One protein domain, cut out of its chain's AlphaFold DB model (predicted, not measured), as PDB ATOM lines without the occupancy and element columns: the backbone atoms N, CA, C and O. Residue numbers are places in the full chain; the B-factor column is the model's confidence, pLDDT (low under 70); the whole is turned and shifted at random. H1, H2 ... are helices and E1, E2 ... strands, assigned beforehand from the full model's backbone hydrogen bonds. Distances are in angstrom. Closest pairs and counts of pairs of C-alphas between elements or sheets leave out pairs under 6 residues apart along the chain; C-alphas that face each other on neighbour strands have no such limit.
ATOM      1  N   PHE A 291      -6.374 -68.431 148.597       86.54
ATOM      2  CA  PHE A 291      -6.483 -68.554 150.039       86.54
ATOM      3  C   PHE A 291      -5.113 -68.394 150.682       86.54
ATOM      4  O   PHE A 291      -4.090 -68.729 150.091       86.54
ATOM      5  N   ASN A 292      -5.086 -67.878 151.909       86.52
ATOM      6  CA  ASN A 292      -3.858 -67.874 152.688       86.52
ATOM      7  C   ASN A 292      -3.630 -69.263 153.294       86.52
ATOM      8  O   ASN A 292      -4.565 -69.819 153.870       86.52
ATOM      9  N   PHE A 293      -2.410 -69.779 153.211       85.70
ATOM     10  CA  PHE A 293      -1.962 -70.986 153.893       85.70
ATOM     11  C   PHE A 293      -0.581 -70.726 154.484       85.70
ATOM     12  O   PHE A 293       0.389 -70.524 153.755       85.70
ATOM     13  N   MET A 294      -0.504 -70.671 155.813       84.56
ATOM     14  CA  MET A 294       0.730 -70.379 156.554       84.56
ATOM     15  C   MET A 294       1.488 -69.135 156.065       84.56
ATOM     16  O   MET A 294       2.716 -69.115 156.002       84.56
ATOM     17  N   GLY A 295       0.744 -68.072 155.745       77.46
ATOM     18  CA  GLY A 295       1.298 -66.799 155.284       77.46
ATOM     19  C   GLY A 295       1.460 -66.702 153.768       77.46
ATOM     20  O   GLY A 295       1.490 -65.585 153.254       77.46
ATOM     21  N   ASN A 296       1.453 -67.825 153.050       84.32
ATOM     22  CA  ASN A 296       1.543 -67.842 151.596       84.32
ATOM     23  C   ASN A 296       0.154 -67.713 150.964       84.32
ATOM     24  O   ASN A 296      -0.811 -68.325 151.422       84.32
ATOM     25  N   LEU A 297       0.037 -66.902 149.913       86.87
ATOM     26  CA  LEU A 297      -1.202 -66.760 149.154       86.87
ATOM     27  C   LEU A 297      -1.211 -67.783 148.016       86.87
ATOM     28  O   LEU A 297      -0.479 -67.632 147.045       86.87
ATOM     29  N   ILE A 298      -2.048 -68.810 148.134       87.47
ATOM     30  CA  ILE A 298      -2.135 -69.899 147.160       87.47
ATOM     31  C   ILE A 298      -3.361 -69.693 146.283       87.47
ATOM     32  O   ILE A 298      -4.484 -69.646 146.784       87.47
ATOM     33  N   GLY A 299      -3.148 -69.614 144.973       88.72
ATOM     34  CA  GLY A 299      -4.212 -69.629 143.972       88.72
ATOM     35  C   GLY A 299      -4.798 -71.024 143.764       88.72
ATOM     36  O   GLY A 299      -4.062 -72.003 143.606       88.72
ATOM     37  N   LEU A 300      -6.125 -71.136 143.706       89.50
ATOM     38  CA  LEU A 300      -6.809 -72.375 143.333       89.50
ATOM     39  C   LEU A 300      -6.392 -72.836 141.931       89.50
ATOM     40  O   LEU A 300      -6.260 -74.041 141.700       89.50
ATOM     41  N   GLY A 301      -6.134 -71.892 141.019       88.13
ATOM     42  CA  GLY A 301      -5.666 -72.179 139.665       88.13
ATOM     43  C   GLY A 301      -4.343 -72.950 139.645       88.13
ATOM     44  O   GLY A 301      -4.171 -73.842 138.816       88.13
ATOM     45  N   ILE A 302      -3.445 -72.693 140.605       91.28
ATOM     46  CA  ILE A 302      -2.173 -73.422 140.740       91.28
ATOM     47  C   ILE A 302      -2.443 -74.890 141.076       91.28
ATOM     48  O   ILE A 302      -1.892 -75.779 140.432       91.28
ATOM     49  N   ILE A 303      -3.344 -75.165 142.024       94.08
ATOM     50  CA  ILE A 303      -3.711 -76.539 142.400       94.08
ATOM     51  C   ILE A 303      -4.351 -77.266 141.212       94.08
ATOM     52  O   ILE A 303      -3.977 -78.396 140.895       94.08
ATOM     53  N   GLN A 304      -5.285 -76.613 140.516       92.57
ATOM     54  CA  GLN A 304      -5.950 -77.186 139.342       92.57
ATOM     55  C   GLN A 304      -4.963 -77.487 138.207       92.57
ATOM     56  O   GLN A 304      -5.056 -78.537 137.566       92.57
ATOM     57  N   GLN A 305      -4.003 -76.593 137.970       91.65
ATOM     58  CA  GLN A 305      -2.976 -76.773 136.952       91.65
ATOM     59  C   GLN A 305      -2.002 -77.899 137.317       91.65
ATOM     60  O   GLN A 305      -1.686 -78.715 136.450       91.65
ATOM     61  N   THR A 306      -1.590 -77.999 138.584       96.13
ATOM     62  CA  THR A 306      -0.774 -79.116 139.082       96.13
ATOM     63  C   THR A 306      -1.481 -80.445 138.838       96.13
ATOM     64  O   THR A 306      -0.909 -81.337 138.220       96.13
ATOM     65  N   ILE A 307      -2.765 -80.557 139.197       96.36
ATOM     66  CA  ILE A 307      -3.565 -81.765 138.936       96.36
ATOM     67  C   ILE A 307      -3.620 -82.085 137.440       96.36
ATOM     68  O   ILE A 307      -3.405 -83.233 137.040       96.36
ATOM     69  N   LYS A 308      -3.877 -81.074 136.601       94.90
ATOM     70  CA  LYS A 308      -3.926 -81.235 135.144       94.90
ATOM     71  C   LYS A 308      -2.602 -81.755 134.588       94.90
ATOM     72  O   LYS A 308      -2.619 -82.607 133.705       94.90
ATOM     73  N   GLN A 309      -1.470 -81.279 135.102       96.44
ATOM     74  CA  GLN A 309      -0.140 -81.754 134.713       96.44
ATOM     75  C   GLN A 309       0.134 -83.178 135.211       96.44
ATOM     76  O   GLN A 309       0.699 -83.975 134.467       96.44
ATOM     77  N   THR A 310      -0.304 -83.524 136.425       96.85
ATOM     78  CA  THR A 310      -0.120 -84.861 137.010       96.85
ATOM     79  C   THR A 310      -0.933 -85.938 136.294       96.85
ATOM     80  O   THR A 310      -0.448 -87.055 136.120       96.85
ATOM     81  N   LEU A 311      -2.171 -85.632 135.894       95.84
ATOM     82  CA  LEU A 311      -3.094 -86.622 135.326       95.84
ATOM     83  C   LEU A 311      -3.324 -86.489 133.818       95.84
ATOM     84  O   LEU A 311      -3.976 -87.342 133.220       95.84
ATOM     85  N   GLY A 312      -2.866 -85.403 133.195       93.25
ATOM     86  CA  GLY A 312      -3.185 -85.079 131.802       93.25
ATOM     87  C   GLY A 312      -4.647 -84.673 131.572       93.25
ATOM     88  O   GLY A 312      -5.054 -84.467 130.429       93.25
ATOM     89  N   ARG A 313      -5.451 -84.542 132.636       91.92
ATOM     90  CA  ARG A 313      -6.852 -84.104 132.591       91.92
ATOM     91  C   ARG A 313      -7.169 -83.159 133.742       91.92
ATOM     92  O   ARG A 313      -6.654 -83.323 134.843       91.92
ATOM     93  N   SER A 314      -8.031 -82.180 133.488       89.51
ATOM     94  CA  SER A 314      -8.561 -81.304 134.534       89.51
ATOM     95  C   SER A 314      -9.587 -82.049 135.385       89.51
ATOM     96  O   SER A 314     -10.389 -82.815 134.849       89.51
ATOM     97  N   LEU A 315      -9.581 -81.792 136.692       90.19
ATOM     98  CA  LEU A 315     -10.581 -82.291 137.633       90.19
ATOM     99  C   LEU A 315     -11.312 -81.124 138.290       90.19
ATOM    100  O   LEU A 315     -10.718 -80.069 138.526       90.19
ATOM    101  N   GLU A 316     -12.581 -81.342 138.626       85.42
ATOM    102  CA  GLU A 316     -13.267 -80.463 139.566       85.42
ATOM    103  C   GLU A 316     -12.790 -80.785 140.981       85.42
ATOM    104  O   GLU A 316     -12.722 -81.955 141.365       85.42
ATOM    105  N   ILE A 317     -12.459 -79.744 141.742       91.96
ATOM    106  CA  ILE A 317     -11.973 -79.875 143.113       91.96
ATOM    107  C   ILE A 317     -12.710 -78.934 144.055       91.96
ATOM    108  O   ILE A 317     -13.176 -77.867 143.651       91.96
ATOM    109  N   GLN A 318     -12.752 -79.319 145.328       91.97
ATOM    110  CA  GLN A 318     -13.181 -78.461 146.427       91.97
ATOM    111  C   GLN A 318     -12.092 -78.454 147.502       91.97
ATOM    112  O   GLN A 318     -11.701 -79.506 148.007       91.97
ATOM    113  N   VAL A 319     -11.597 -77.268 147.841       94.17
ATOM    114  CA  VAL A 319     -10.544 -77.057 148.835       94.17
ATOM    115  C   VAL A 319     -11.174 -76.747 150.189       94.17
ATOM    116  O   VAL A 319     -11.998 -75.844 150.311       94.17
ATOM    117  N   HIS A 320     -10.772 -77.489 151.215       94.50
ATOM    118  CA  HIS A 320     -11.168 -77.290 152.606       94.50
ATOM    119  C   HIS A 320      -9.941 -76.912 153.421       94.50
ATOM    120  O   HIS A 320      -8.990 -77.685 153.509       94.50
ATOM    121  N   LEU A 321      -9.978 -75.739 154.037       94.03
ATOM    122  CA  LEU A 321      -8.968 -75.274 154.975       94.03
ATOM    123  C   LEU A 321      -9.466 -75.573 156.380       94.03
ATOM    124  O   LEU A 321     -10.608 -75.275 156.726       94.03
ATOM    125  N   SER A 322      -8.622 -76.195 157.183       94.22
ATOM    126  CA  SER A 322      -8.931 -76.558 158.563       94.22
ATOM    127  C   SER A 322      -7.652 -76.572 159.388       94.22
ATOM    128  O   SER A 322      -6.568 -76.301 158.869       94.22
ATOM    129  N   VAL A 323      -7.777 -76.867 160.674       91.00
ATOM    130  CA  VAL A 323      -6.644 -77.025 161.581       91.00
ATOM    131  C   VAL A 323      -6.676 -78.447 162.136       91.00
ATOM    132  O   VAL A 323      -7.732 -78.930 162.546       91.00
ATOM    133  N   THR A 324      -5.539 -79.141 162.114       90.35
ATOM    134  CA  THR A 324      -5.405 -80.476 162.712       90.35
ATOM    135  C   THR A 324      -5.488 -80.405 164.238       90.35
ATOM    136  O   THR A 324      -5.331 -79.339 164.836       90.35
ATOM    137  N   GLU A 325      -5.656 -81.549 164.905       87.78
ATOM    138  CA  GLU A 325      -5.610 -81.617 166.376       87.78
ATOM    139  C   GLU A 325      -4.291 -81.062 166.954       87.78
ATOM    140  O   GLU A 325      -4.273 -80.450 168.020       87.78
ATOM    141  N   GLU A 326      -3.191 -81.188 166.205       87.13
ATOM    142  CA  GLU A 326      -1.862 -80.658 166.540       87.13
ATOM    143  C   GLU A 326      -1.702 -79.153 166.251       87.13
ATOM    144  O   GLU A 326      -0.593 -78.626 166.325       87.13
ATOM    145  N   ARG A 327      -2.789 -78.451 165.909       85.05
ATOM    146  CA  ARG A 327      -2.804 -77.027 165.540       85.05
ATOM    147  C   ARG A 327      -1.986 -76.672 164.294       85.05
ATOM    148  O   ARG A 327      -1.481 -75.557 164.188       85.05
ATOM    149  N   LYS A 328      -1.871 -77.601 163.344       88.93
ATOM    150  CA  LYS A 328      -1.262 -77.347 162.028       88.93
ATOM    151  C   LYS A 328      -2.347 -77.011 161.020       88.93
ATOM    152  O   LYS A 328      -3.415 -77.620 161.063       88.93
ATOM    153  N   GLU A 329      -2.092 -76.082 160.107       91.54
ATOM    154  CA  GLU A 329      -3.041 -75.851 159.020       91.54
ATOM    155  C   GLU A 329      -3.102 -77.069 158.093       91.54
ATOM    156  O   GLU A 329      -2.093 -77.705 157.787       91.54
ATOM    157  N   LEU A 330      -4.304 -77.403 157.643       93.90
ATOM    158  CA  LEU A 330      -4.571 -78.512 156.743       93.90
ATOM    159  C   LEU A 330      -5.350 -78.006 155.532       93.90
ATOM    160  O   LEU A 330      -6.471 -77.512 155.670       93.90
ATOM    161  N   VAL A 331      -4.773 -78.205 154.350       95.46
ATOM    162  CA  VAL A 331      -5.448 -78.064 153.057       95.46
ATOM    163  C   VAL A 331      -5.920 -79.444 152.625       95.46
ATOM    164  O   VAL A 331      -5.124 -80.298 152.244       95.46
ATOM    165  N   THR A 332      -7.227 -79.681 152.674       96.51
ATOM    166  CA  THR A 332      -7.813 -80.903 152.122       96.51
ATOM    167  C   THR A 332      -8.406 -80.623 150.751       96.51
ATOM    168  O   THR A 332      -9.284 -79.775 150.616       96.51
ATOM    169  N   VAL A 333      -7.956 -81.343 149.729       96.97
ATOM    170  CA  VAL A 333      -8.479 -81.243 148.365       96.97
ATOM    171  C   VAL A 333      -9.388 -82.433 148.101       96.97
ATOM    172  O   VAL A 333      -8.949 -83.583 148.079       96.97
ATOM    173  N   PHE A 334     -10.678 -82.171 147.916       96.57
ATOM    174  CA  PHE A 334     -11.623 -83.198 147.496       96.57
ATOM    175  C   PHE A 334     -11.583 -83.356 145.981       96.57
ATOM    176  O   PHE A 334     -11.626 -82.366 145.252       96.57
ATOM    177  N   VAL A 335     -11.529 -84.609 145.534       95.25
ATOM    178  CA  VAL A 335     -11.613 -85.017 144.125       95.25
ATOM    179  C   VAL A 335     -12.757 -86.010 143.940       95.25
ATOM    180  O   VAL A 335     -13.098 -86.754 144.867       95.25
ATOM    181  N   GLN A 336     -13.376 -86.025 142.758       92.21
ATOM    182  CA  GLN A 336     -14.524 -86.887 142.488       92.21
ATOM    183  C   GLN A 336     -14.121 -88.367 142.501       92.21
ATOM    184  O   GLN A 336     -13.338 -88.822 141.669       92.21
ATOM    185  N   ALA A 337     -14.702 -89.147 143.414       92.91
ATOM    186  CA  ALA A 337     -14.310 -90.535 143.674       92.91
ATOM    187  C   ALA A 337     -14.453 -91.464 142.458       92.91
ATOM    188  O   ALA A 337     -13.731 -92.457 142.358       92.91
ATOM    189  N   SER A 338     -15.374 -91.145 141.541       90.95
ATOM    190  CA  SER A 338     -15.588 -91.884 140.291       90.95
ATOM    191  C   SER A 338     -14.627 -91.504 139.160       90.95
ATOM    192  O   SER A 338     -14.628 -92.170 138.130       90.95
ATOM    193  N   GLU A 339     -13.876 -90.410 139.304       92.15
ATOM    194  CA  GLU A 339     -12.942 -89.893 138.293       92.15
ATOM    195  C   GLU A 339     -11.476 -90.049 138.711       92.15
ATOM    196  O   GLU A 339     -10.594 -89.708 137.928       92.15
ATOM    197  N   VAL A 340     -11.214 -90.524 139.931       95.39
ATOM    198  CA  VAL A 340      -9.869 -90.663 140.496       95.39
ATOM    199  C   VAL A 340      -9.762 -91.996 141.222       95.39
ATOM    200  O   VAL A 340     -10.548 -92.258 142.138       95.39
ATOM    201  N   ASP A 341      -8.807 -92.833 140.821       96.22
ATOM    202  CA  ASP A 341      -8.444 -94.047 141.560       96.22
ATOM    203  C   ASP A 341      -7.485 -93.752 142.734       96.22
ATOM    204  O   ASP A 341      -7.108 -92.609 142.991       96.22
ATOM    205  N   GLU A 342      -7.147 -94.769 143.527       96.55
ATOM    206  CA  GLU A 342      -6.315 -94.563 144.720       96.55
ATOM    207  C   GLU A 342      -4.864 -94.191 144.379       96.55
ATOM    208  O   GLU A 342      -4.268 -93.360 145.065       96.55
ATOM    209  N   ASP A 343      -4.321 -94.727 143.285       97.26
ATOM    210  CA  ASP A 343      -2.962 -94.416 142.841       97.26
ATOM    211  C   ASP A 343      -2.891 -92.984 142.293       97.26
ATOM    212  O   ASP A 343      -1.969 -92.230 142.603       97.26
ATOM    213  N   GLU A 344      -3.886 -92.579 141.501       97.85
ATOM    214  CA  GLU A 344      -4.077 -91.204 141.049       97.85
ATOM    215  C   GLU A 344      -4.209 -90.250 142.242       97.85
ATOM    216  O   GLU A 344      -3.550 -89.209 142.249       97.85
ATOM    217  N   ARG A 345      -4.981 -90.608 143.279       97.91
ATOM    218  CA  ARG A 345      -5.139 -89.793 144.496       97.91
ATOM    219  C   ARG A 345      -3.796 -89.525 145.178       97.91
ATOM    220  O   ARG A 345      -3.494 -88.369 145.474       97.91
ATOM    221  N   VAL A 346      -2.983 -90.561 145.394       97.77
ATOM    222  CA  VAL A 346      -1.652 -90.434 146.017       97.77
ATOM    223  C   VAL A 346      -0.714 -89.579 145.158       97.77
ATOM    224  O   VAL A 346       0.012 -88.733 145.690       97.77
ATOM    225  N   ARG A 347      -0.752 -89.742 143.826       97.94
ATOM    226  CA  ARG A 347       0.036 -88.904 142.905       97.94
ATOM    227  C   ARG A 347      -0.365 -87.434 142.986       97.94
ATOM    228  O   ARG A 347       0.516 -86.579 143.015       97.94
ATOM    229  N   ILE A 348      -1.665 -87.139 143.047       97.73
ATOM    230  CA  ILE A 348      -2.161 -85.767 143.213       97.73
ATOM    231  C   ILE A 348      -1.706 -85.192 144.558       97.73
ATOM    232  O   ILE A 348      -1.207 -84.073 144.590       97.73
ATOM    233  N   GLU A 349      -1.839 -85.944 145.655       97.80
ATOM    234  CA  GLU A 349      -1.442 -85.484 146.995       97.80
ATOM    235  C   GLU A 349       0.038 -85.114 147.046       97.80
ATOM    236  O   GLU A 349       0.387 -84.025 147.496       97.80
ATOM    237  N   THR A 350       0.885 -85.974 146.479       96.77
ATOM    238  CA  THR A 350       2.327 -85.727 146.367       96.77
ATOM    239  C   THR A 350       2.611 -84.474 145.535       96.77
ATOM    240  O   THR A 350       3.376 -83.611 145.956       96.77
ATOM    241  N   ALA A 351       1.961 -84.334 144.376       97.17
ATOM    242  CA  ALA A 351       2.177 -83.196 143.487       97.17
ATOM    243  C   ALA A 351       1.729 -81.862 144.106       97.17
ATOM    244  O   ALA A 351       2.406 -80.850 143.939       97.17
ATOM    245  N   ILE A 352       0.612 -81.848 144.841       96.65
ATOM    246  CA  ILE A 352       0.139 -80.650 145.547       96.65
ATOM    247  C   ILE A 352       1.080 -80.312 146.708       96.65
ATOM    248  O   ILE A 352       1.420 -79.146 146.886       96.65
ATOM    249  N   ALA A 353       1.542 -81.311 147.466       94.56
ATOM    250  CA  ALA A 353       2.513 -81.110 148.543       94.56
ATOM    251  C   ALA A 353       3.847 -80.518 148.048       94.56
ATOM    252  O   ALA A 353       4.526 -79.824 148.805       94.56
ATOM    253  N   ASP A 354       4.205 -80.758 146.783       95.07
ATOM    254  CA  ASP A 354       5.405 -80.218 146.143       95.07
ATOM    255  C   ASP A 354       5.244 -78.805 145.552       95.07
ATOM    256  O   ASP A 354       6.242 -78.215 145.126       95.07
ATOM    257  N   ILE A 355       4.036 -78.224 145.556       94.60
ATOM    258  CA  ILE A 355       3.836 -76.813 145.179       94.60
ATOM    259  C   ILE A 355       4.693 -75.944 146.117       94.60
ATOM    260  O   ILE A 355       4.549 -76.093 147.330       94.60
ATOM    261  N   PRO A 356       5.562 -75.037 145.617       91.42
ATOM    262  CA  PRO A 356       6.571 -74.355 146.437       91.42
ATOM    263  C   PRO A 356       6.029 -73.734 147.732       91.42
ATOM    264  O   PRO A 356       6.558 -73.997 148.812       91.42
ATOM    265  N   ASP A 357       4.917 -73.006 147.629       86.50
ATOM    266  CA  ASP A 357       4.276 -72.308 148.749       86.50
ATOM    267  C   ASP A 357       3.662 -73.258 149.793       86.50
ATOM    268  O   ASP A 357       3.606 -72.941 150.982       86.50
ATOM    269  N   ILE A 358       3.224 -74.445 149.361       89.78
ATOM    270  CA  ILE A 358       2.713 -75.517 150.227       89.78
ATOM    271  C   ILE A 358       3.874 -76.293 150.854       89.78
ATOM    272  O   ILE A 358       3.860 -76.606 152.047       89.78
ATOM    273  N   LYS A 359       4.899 -76.592 150.056       89.77
ATOM    274  CA  LYS A 359       6.093 -77.325 150.467       89.77
ATOM    275  C   LYS A 359       6.837 -76.602 151.579       89.77
ATOM    276  O   LYS A 359       7.327 -77.246 152.503       89.77
ATOM    277  N   GLU A 360       6.886 -75.275 151.528       85.73
ATOM    278  CA  GLU A 360       7.450 -74.463 152.604       85.73
ATOM    279  C   GLU A 360       6.725 -74.708 153.942       85.73
ATOM    280  O   GLU A 360       7.374 -74.894 154.976       85.73
ATOM    281  N   ALA A 361       5.390 -74.783 153.933       78.87
ATOM    282  CA  ALA A 361       4.597 -75.060 155.131       78.87
ATOM    283  C   ALA A 361       4.852 -76.473 155.690       78.87
ATOM    284  O   ALA A 361       4.951 -76.648 156.912       78.87
ATOM    285  N   TYR A 362       5.034 -77.461 154.804       80.83
ATOM    286  CA  TYR A 362       5.473 -78.812 155.172       80.83
ATOM    287  C   TYR A 362       6.870 -78.813 155.801       80.83
ATOM    288  O   TYR A 362       7.075 -79.427 156.847       80.83
ATOM    289  N   GLN A 363       7.830 -78.102 155.203       84.29
ATOM    290  CA  GLN A 363       9.208 -78.018 155.702       84.29
ATOM    291  C   GLN A 363       9.290 -77.353 157.079       84.29
ATOM    292  O   GLN A 363      10.118 -77.741 157.903       84.29
ATOM    293  N   LYS A 364       8.404 -76.393 157.358       83.88
ATOM    294  CA  LYS A 364       8.265 -75.772 158.682       83.88
ATOM    295  C   LYS A 364       7.479 -76.638 159.676       83.88
ATOM    296  O   LYS A 364       7.393 -76.266 160.843       83.88
ATOM    297  N   ASN A 365       6.923 -77.778 159.249       84.01
ATOM    298  CA  ASN A 365       6.032 -78.643 160.034       84.01
ATOM    299  C   ASN A 365       4.821 -77.881 160.613       84.01
ATOM    300  O   ASN A 365       4.367 -78.161 161.723       84.01
ATOM    301  N   GLN A 366       4.324 -76.889 159.871       82.54
ATOM    302  CA  GLN A 366       3.189 -76.052 160.274       82.54
ATOM    303  C   GLN A 366       1.955 -76.265 159.394       82.54
ATOM    304  O   GLN A 366       0.848 -75.948 159.820       82.54
ATOM    305  N   GLY A 367       2.134 -76.845 158.205       84.89
ATOM    306  CA  GLY A 367       1.053 -77.157 157.283       84.89
ATOM    307  C   GLY A 367       1.128 -78.584 156.753       84.89
ATOM    308  O   GLY A 367       2.206 -79.169 156.658       84.89
ATOM    309  N   THR A 368      -0.025 -79.134 156.397       90.33
ATOM    310  CA  THR A 368      -0.142 -80.397 155.668       90.33
ATOM    311  C   THR A 368      -1.230 -80.309 154.595       90.33
ATOM    312  O   THR A 368      -2.141 -79.482 154.661       90.33
ATOM    313  N   VAL A 369      -1.127 -81.170 153.593       94.18
ATOM    314  CA  VAL A 369      -2.093 -81.396 152.523       94.18
ATOM    315  C   VAL A 369      -2.634 -82.812 152.637       94.18
ATOM    316  O   VAL A 369      -1.910 -83.754 152.950       94.18
ATOM    317  N   SER A 370      -3.918 -82.967 152.343       95.74
ATOM    318  CA  SER A 370      -4.531 -84.270 152.115       95.74
ATOM    319  C   SER A 370      -5.410 -84.215 150.877       95.74
ATOM    320  O   SER A 370      -6.073 -83.211 150.619       95.74
ATOM    321  N   VAL A 371      -5.446 -85.295 150.106       97.68
ATOM    322  CA  VAL A 371      -6.378 -85.450 148.992       97.68
ATOM    323  C   VAL A 371      -7.340 -86.567 149.331       97.68
ATOM    324  O   VAL A 371      -6.923 -87.706 149.534       97.68
ATOM    325  N   LEU A 372      -8.637 -86.258 149.363       97.07
ATOM    326  CA  LEU A 372      -9.682 -87.236 149.654       97.07
ATOM    327  C   LEU A 372     -10.581 -87.442 148.440       97.07
ATOM    328  O   LEU A 372     -11.042 -86.496 147.801       97.07
ATOM    329  N   ARG A 373     -10.876 -88.708 148.156       96.34
ATOM    330  CA  ARG A 373     -11.876 -89.094 147.163       96.34
ATOM    331  C   ARG A 373     -13.255 -88.999 147.807       96.34
ATOM    332  O   ARG A 373     -13.519 -89.685 148.791       96.34
ATOM    333  N   LYS A 374     -14.128 -88.160 147.256       93.57
ATOM    334  CA  LYS A 374     -15.520 -88.014 147.702       93.57
ATOM    335  C   LYS A 374     -16.480 -88.053 146.535       93.57
ATOM    336  O   LYS A 374     -16.109 -87.725 145.412       93.57
ATOM    337  N   ASP A 375     -17.715 -88.436 146.810       89.18
ATOM    338  CA  ASP A 375     -18.783 -88.254 145.846       89.18
ATOM    339  C   ASP A 375     -19.145 -86.763 145.747       89.18
ATOM    340  O   ASP A 375     -19.241 -86.071 146.758       89.18
ATOM    341  N   ALA A 376     -19.354 -86.259 144.535       78.32
ATOM    342  CA  ALA A 376     -19.720 -84.877 144.250       78.32
ATOM    343  C   ALA A 376     -21.040 -84.478 144.914       78.32
ATOM    344  O   ALA A 376     -21.289 -83.296 145.138       78.32
ATOM    345  N   ARG A 377     -21.882 -85.460 145.250       78.91
ATOM    346  CA  ARG A 377     -23.100 -85.258 146.040       78.91
ATOM    347  C   ARG A 377     -22.806 -84.818 147.479       78.91
ATOM    348  O   ARG A 377     -23.660 -84.175 148.076       78.91
ATOM    349  N   ASP A 378     -21.608 -85.095 147.992       88.22
ATOM    350  CA  ASP A 378     -21.156 -84.723 149.339       88.22
ATOM    351  C   ASP A 378     -20.340 -83.418 149.359       88.22
ATOM    352  O   ASP A 378     -19.748 -83.059 150.384       88.22
ATOM    353  N   TYR A 379     -20.244 -82.715 148.226       89.02
ATOM    354  CA  TYR A 379     -19.533 -81.442 148.154       89.02
ATOM    355  C   TYR A 379     -20.372 -80.357 148.819       89.02
ATOM    356  O   TYR A 379     -21.592 -80.301 148.662       89.02
ATOM    357  N   ALA A 380     -19.711 -79.454 149.545       88.50
ATOM    358  CA  ALA A 380     -20.427 -78.351 150.161       88.50
ATOM    359  C   ALA A 380     -20.955 -77.388 149.091       88.50
ATOM    360  O   ALA A 380     -20.272 -77.076 148.108       88.50
ATOM    361  N   VAL A 381     -22.157 -76.880 149.331       84.15
ATOM    362  CA  VAL A 381     -22.822 -75.897 148.485       84.15
ATOM    363  C   VAL A 381     -23.096 -74.623 149.281       84.15
ATOM    364  O   VAL A 381     -23.255 -74.649 150.497       84.15
ATOM    365  N   SER A 382     -23.118 -73.494 148.587       82.28
ATOM    366  CA  SER A 382     -23.570 -72.202 149.093       82.28
ATOM    367  C   SER A 382     -25.074 -72.208 149.357       82.28
ATOM    368  O   SER A 382     -25.803 -73.045 148.829       82.28
ATOM    369  N   GLU A 383     -25.557 -71.160 150.025       71.55
ATOM    370  CA  GLU A 383     -26.987 -70.846 150.177       71.55
ATOM    371  C   GLU A 383     -27.759 -70.784 148.848       71.55
ATOM    372  O   GLU A 383     -28.981 -70.836 148.827       71.55
ATOM    373  N   ARG A 384     -27.077 -70.644 147.704       72.36
ATOM    374  CA  ARG A 384     -27.708 -70.659 146.372       72.36
ATOM    375  C   ARG A 384     -27.818 -72.060 145.773       72.36
ATOM    376  O   ARG A 384     -28.248 -72.180 144.626       72.36
ATOM    377  N   GLY A 385     -27.360 -73.081 146.490       75.35
ATOM    378  CA  GLY A 385     -27.174 -74.436 145.992       75.35
ATOM    379  C   GLY A 385     -25.908 -74.611 145.155       75.35
ATOM    380  O   GLY A 385     -25.664 -75.716 144.691       75.35
ATOM    381  N   LYS A 386     -25.079 -73.573 144.957       80.10
ATOM    382  CA  LYS A 386     -23.870 -73.683 144.124       80.10
ATOM    383  C   LYS A 386     -22.707 -74.333 144.855       80.10
ATOM    384  O   LYS A 386     -22.457 -73.932 145.987       80.10
ATOM    385  N   MET A 387     -21.959 -75.223 144.216       83.59
ATOM    386  CA  MET A 387     -20.728 -75.799 144.751       83.59
ATOM    387  C   MET A 387     -19.758 -74.696 145.197       83.59
ATOM    388  O   MET A 387     -19.480 -73.745 144.465       83.59
ATOM    389  N   LEU A 388     -19.246 -74.823 146.419       83.95
ATOM    390  CA  LEU A 388     -18.180 -73.960 146.920       83.95
ATOM    391  C   LEU A 388     -16.827 -74.489 146.442       83.95
ATOM    392  O   LEU A 388     -16.607 -75.695 146.429       83.95
ATOM    393  N   TYR A 389     -15.913 -73.599 146.070       88.25
ATOM    394  CA  TYR A 389     -14.573 -73.990 145.623       88.25
ATOM    395  C   TYR A 389     -13.552 -74.019 146.757       88.25
ATOM    396  O   TYR A 389     -12.719 -74.917 146.803       88.25
ATOM    397  N   ILE A 390     -13.632 -73.052 147.672       89.11
ATOM    398  CA  ILE A 390     -12.781 -72.937 148.858       89.11
ATOM    399  C   ILE A 390     -13.696 -72.774 150.069       89.11
ATOM    400  O   ILE A 390     -14.633 -71.973 150.040       89.11
ATOM    401  N   ILE A 391     -13.433 -73.540 151.122       89.75
ATOM    402  CA  ILE A 391     -14.164 -73.515 152.388       89.75
ATOM    403  C   ILE A 391     -13.136 -73.371 153.497       89.75
ATOM    404  O   ILE A 391     -12.285 -74.239 153.653       89.75
ATOM    405  N   ASP A 392     -13.223 -72.294 154.272       88.22
ATOM    406  CA  ASP A 392     -12.300 -72.034 155.372       88.22
ATOM    407  C   ASP A 392     -12.964 -72.304 156.726       88.22
ATOM    408  O   ASP A 392     -13.945 -71.656 157.086       88.22
ATOM    409  N   ARG A 393     -12.448 -73.301 157.451       89.77
ATOM    410  CA  ARG A 393     -12.895 -73.742 158.782       89.77
ATOM    411  C   ARG A 393     -11.762 -73.680 159.806       89.77
ATOM    412  O   ARG A 393     -11.720 -74.489 160.729       89.77
TER     413      ARG A 393
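AT A GLANCE: This is residues 291 to 393 of the 395 residues of the protein "Indoleacetate--lysine synthetase" of Pseudomonas savastanoi (UniProt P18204). A strongly twisted sheet of four strands has helices H1, H2 and H3 over one face, making two layers, helices on sheet. The small hairpin E1 E2 sits by H3, and a long loop, residues 375 to 389, leads from E5 to E6. The printed part has 103 residues, in the order E1 E2 H1 E3 E4 H2 H3 E5 E6; the larger sheet runs E5 E4 E3 E6, mixed. The class is mixed, helices and strands; the whole is compact, with a radius of gyration of the C-alphas of 13.2 A and spans of 34 by 33 by 23 A.

IN THESE COORDINATES: E1, residues 291 to 293, begins at C-alpha 291 (-6.483, -68.554, 150.039). E2 is 296 to 299, H1 300 to 311 (16.8 A), E3 317 to 323 (19.4 A), E4 329 to 336 (23.0 A), H2 342 to 353 (16.5 A), H3 356 to 363 and E5 367 to 374 (22.0 A). E6, 390 to 392, ends at C-alpha 392 (-12.300, -72.034, 155.372).

HOW THE PARTS SIT: E3 and E4, a hairpin, are antiparallel, N 320 to O 332 being 2.8 A. E5 is parallel to E4, with N 370 to O 331 at 2.9 A, and E6 to E3, with N 391 to O 319 at 2.8 A. E4, H2 H3, E5 is a strand-helix-strand unit, parallel neighbour strands joined through helices, its crossover right-handed. H2 lies over E5 at a height over the sheet of 7.5 A. H1 and H2 touch, Ile 307 and Ile 348 having the closest C-alphas at 6.0 A, at a steep tilt of 45 degrees, opposite ways. H2, with residues 352 to 353 alone, and H3 touch only at the corner, and only just, with 3 pairs of C-alphas within 8 A; the closest are Ala 353 and Lys 359, 5.6 A. E1 and E2, a hairpin, are antiparallel, with N 293 to O 296 at 2.8 A; the closest C-alphas of E2 and H3 are those of Asn 296 and Asp 357, 6.0 A. In H1 and H2 every O i to N i+4 pair is within hydrogen-bond range, in H3 3 of 4.

THE WHOLE: The C-alphas farthest apart, of Gln 363 and Arg 384, are 38.8 A apart. The printed part has no cut; the link E5 to E6 is long, and the others are tight. Mean pLDDT of the printed part is 90.2, and no printed residue is under 70.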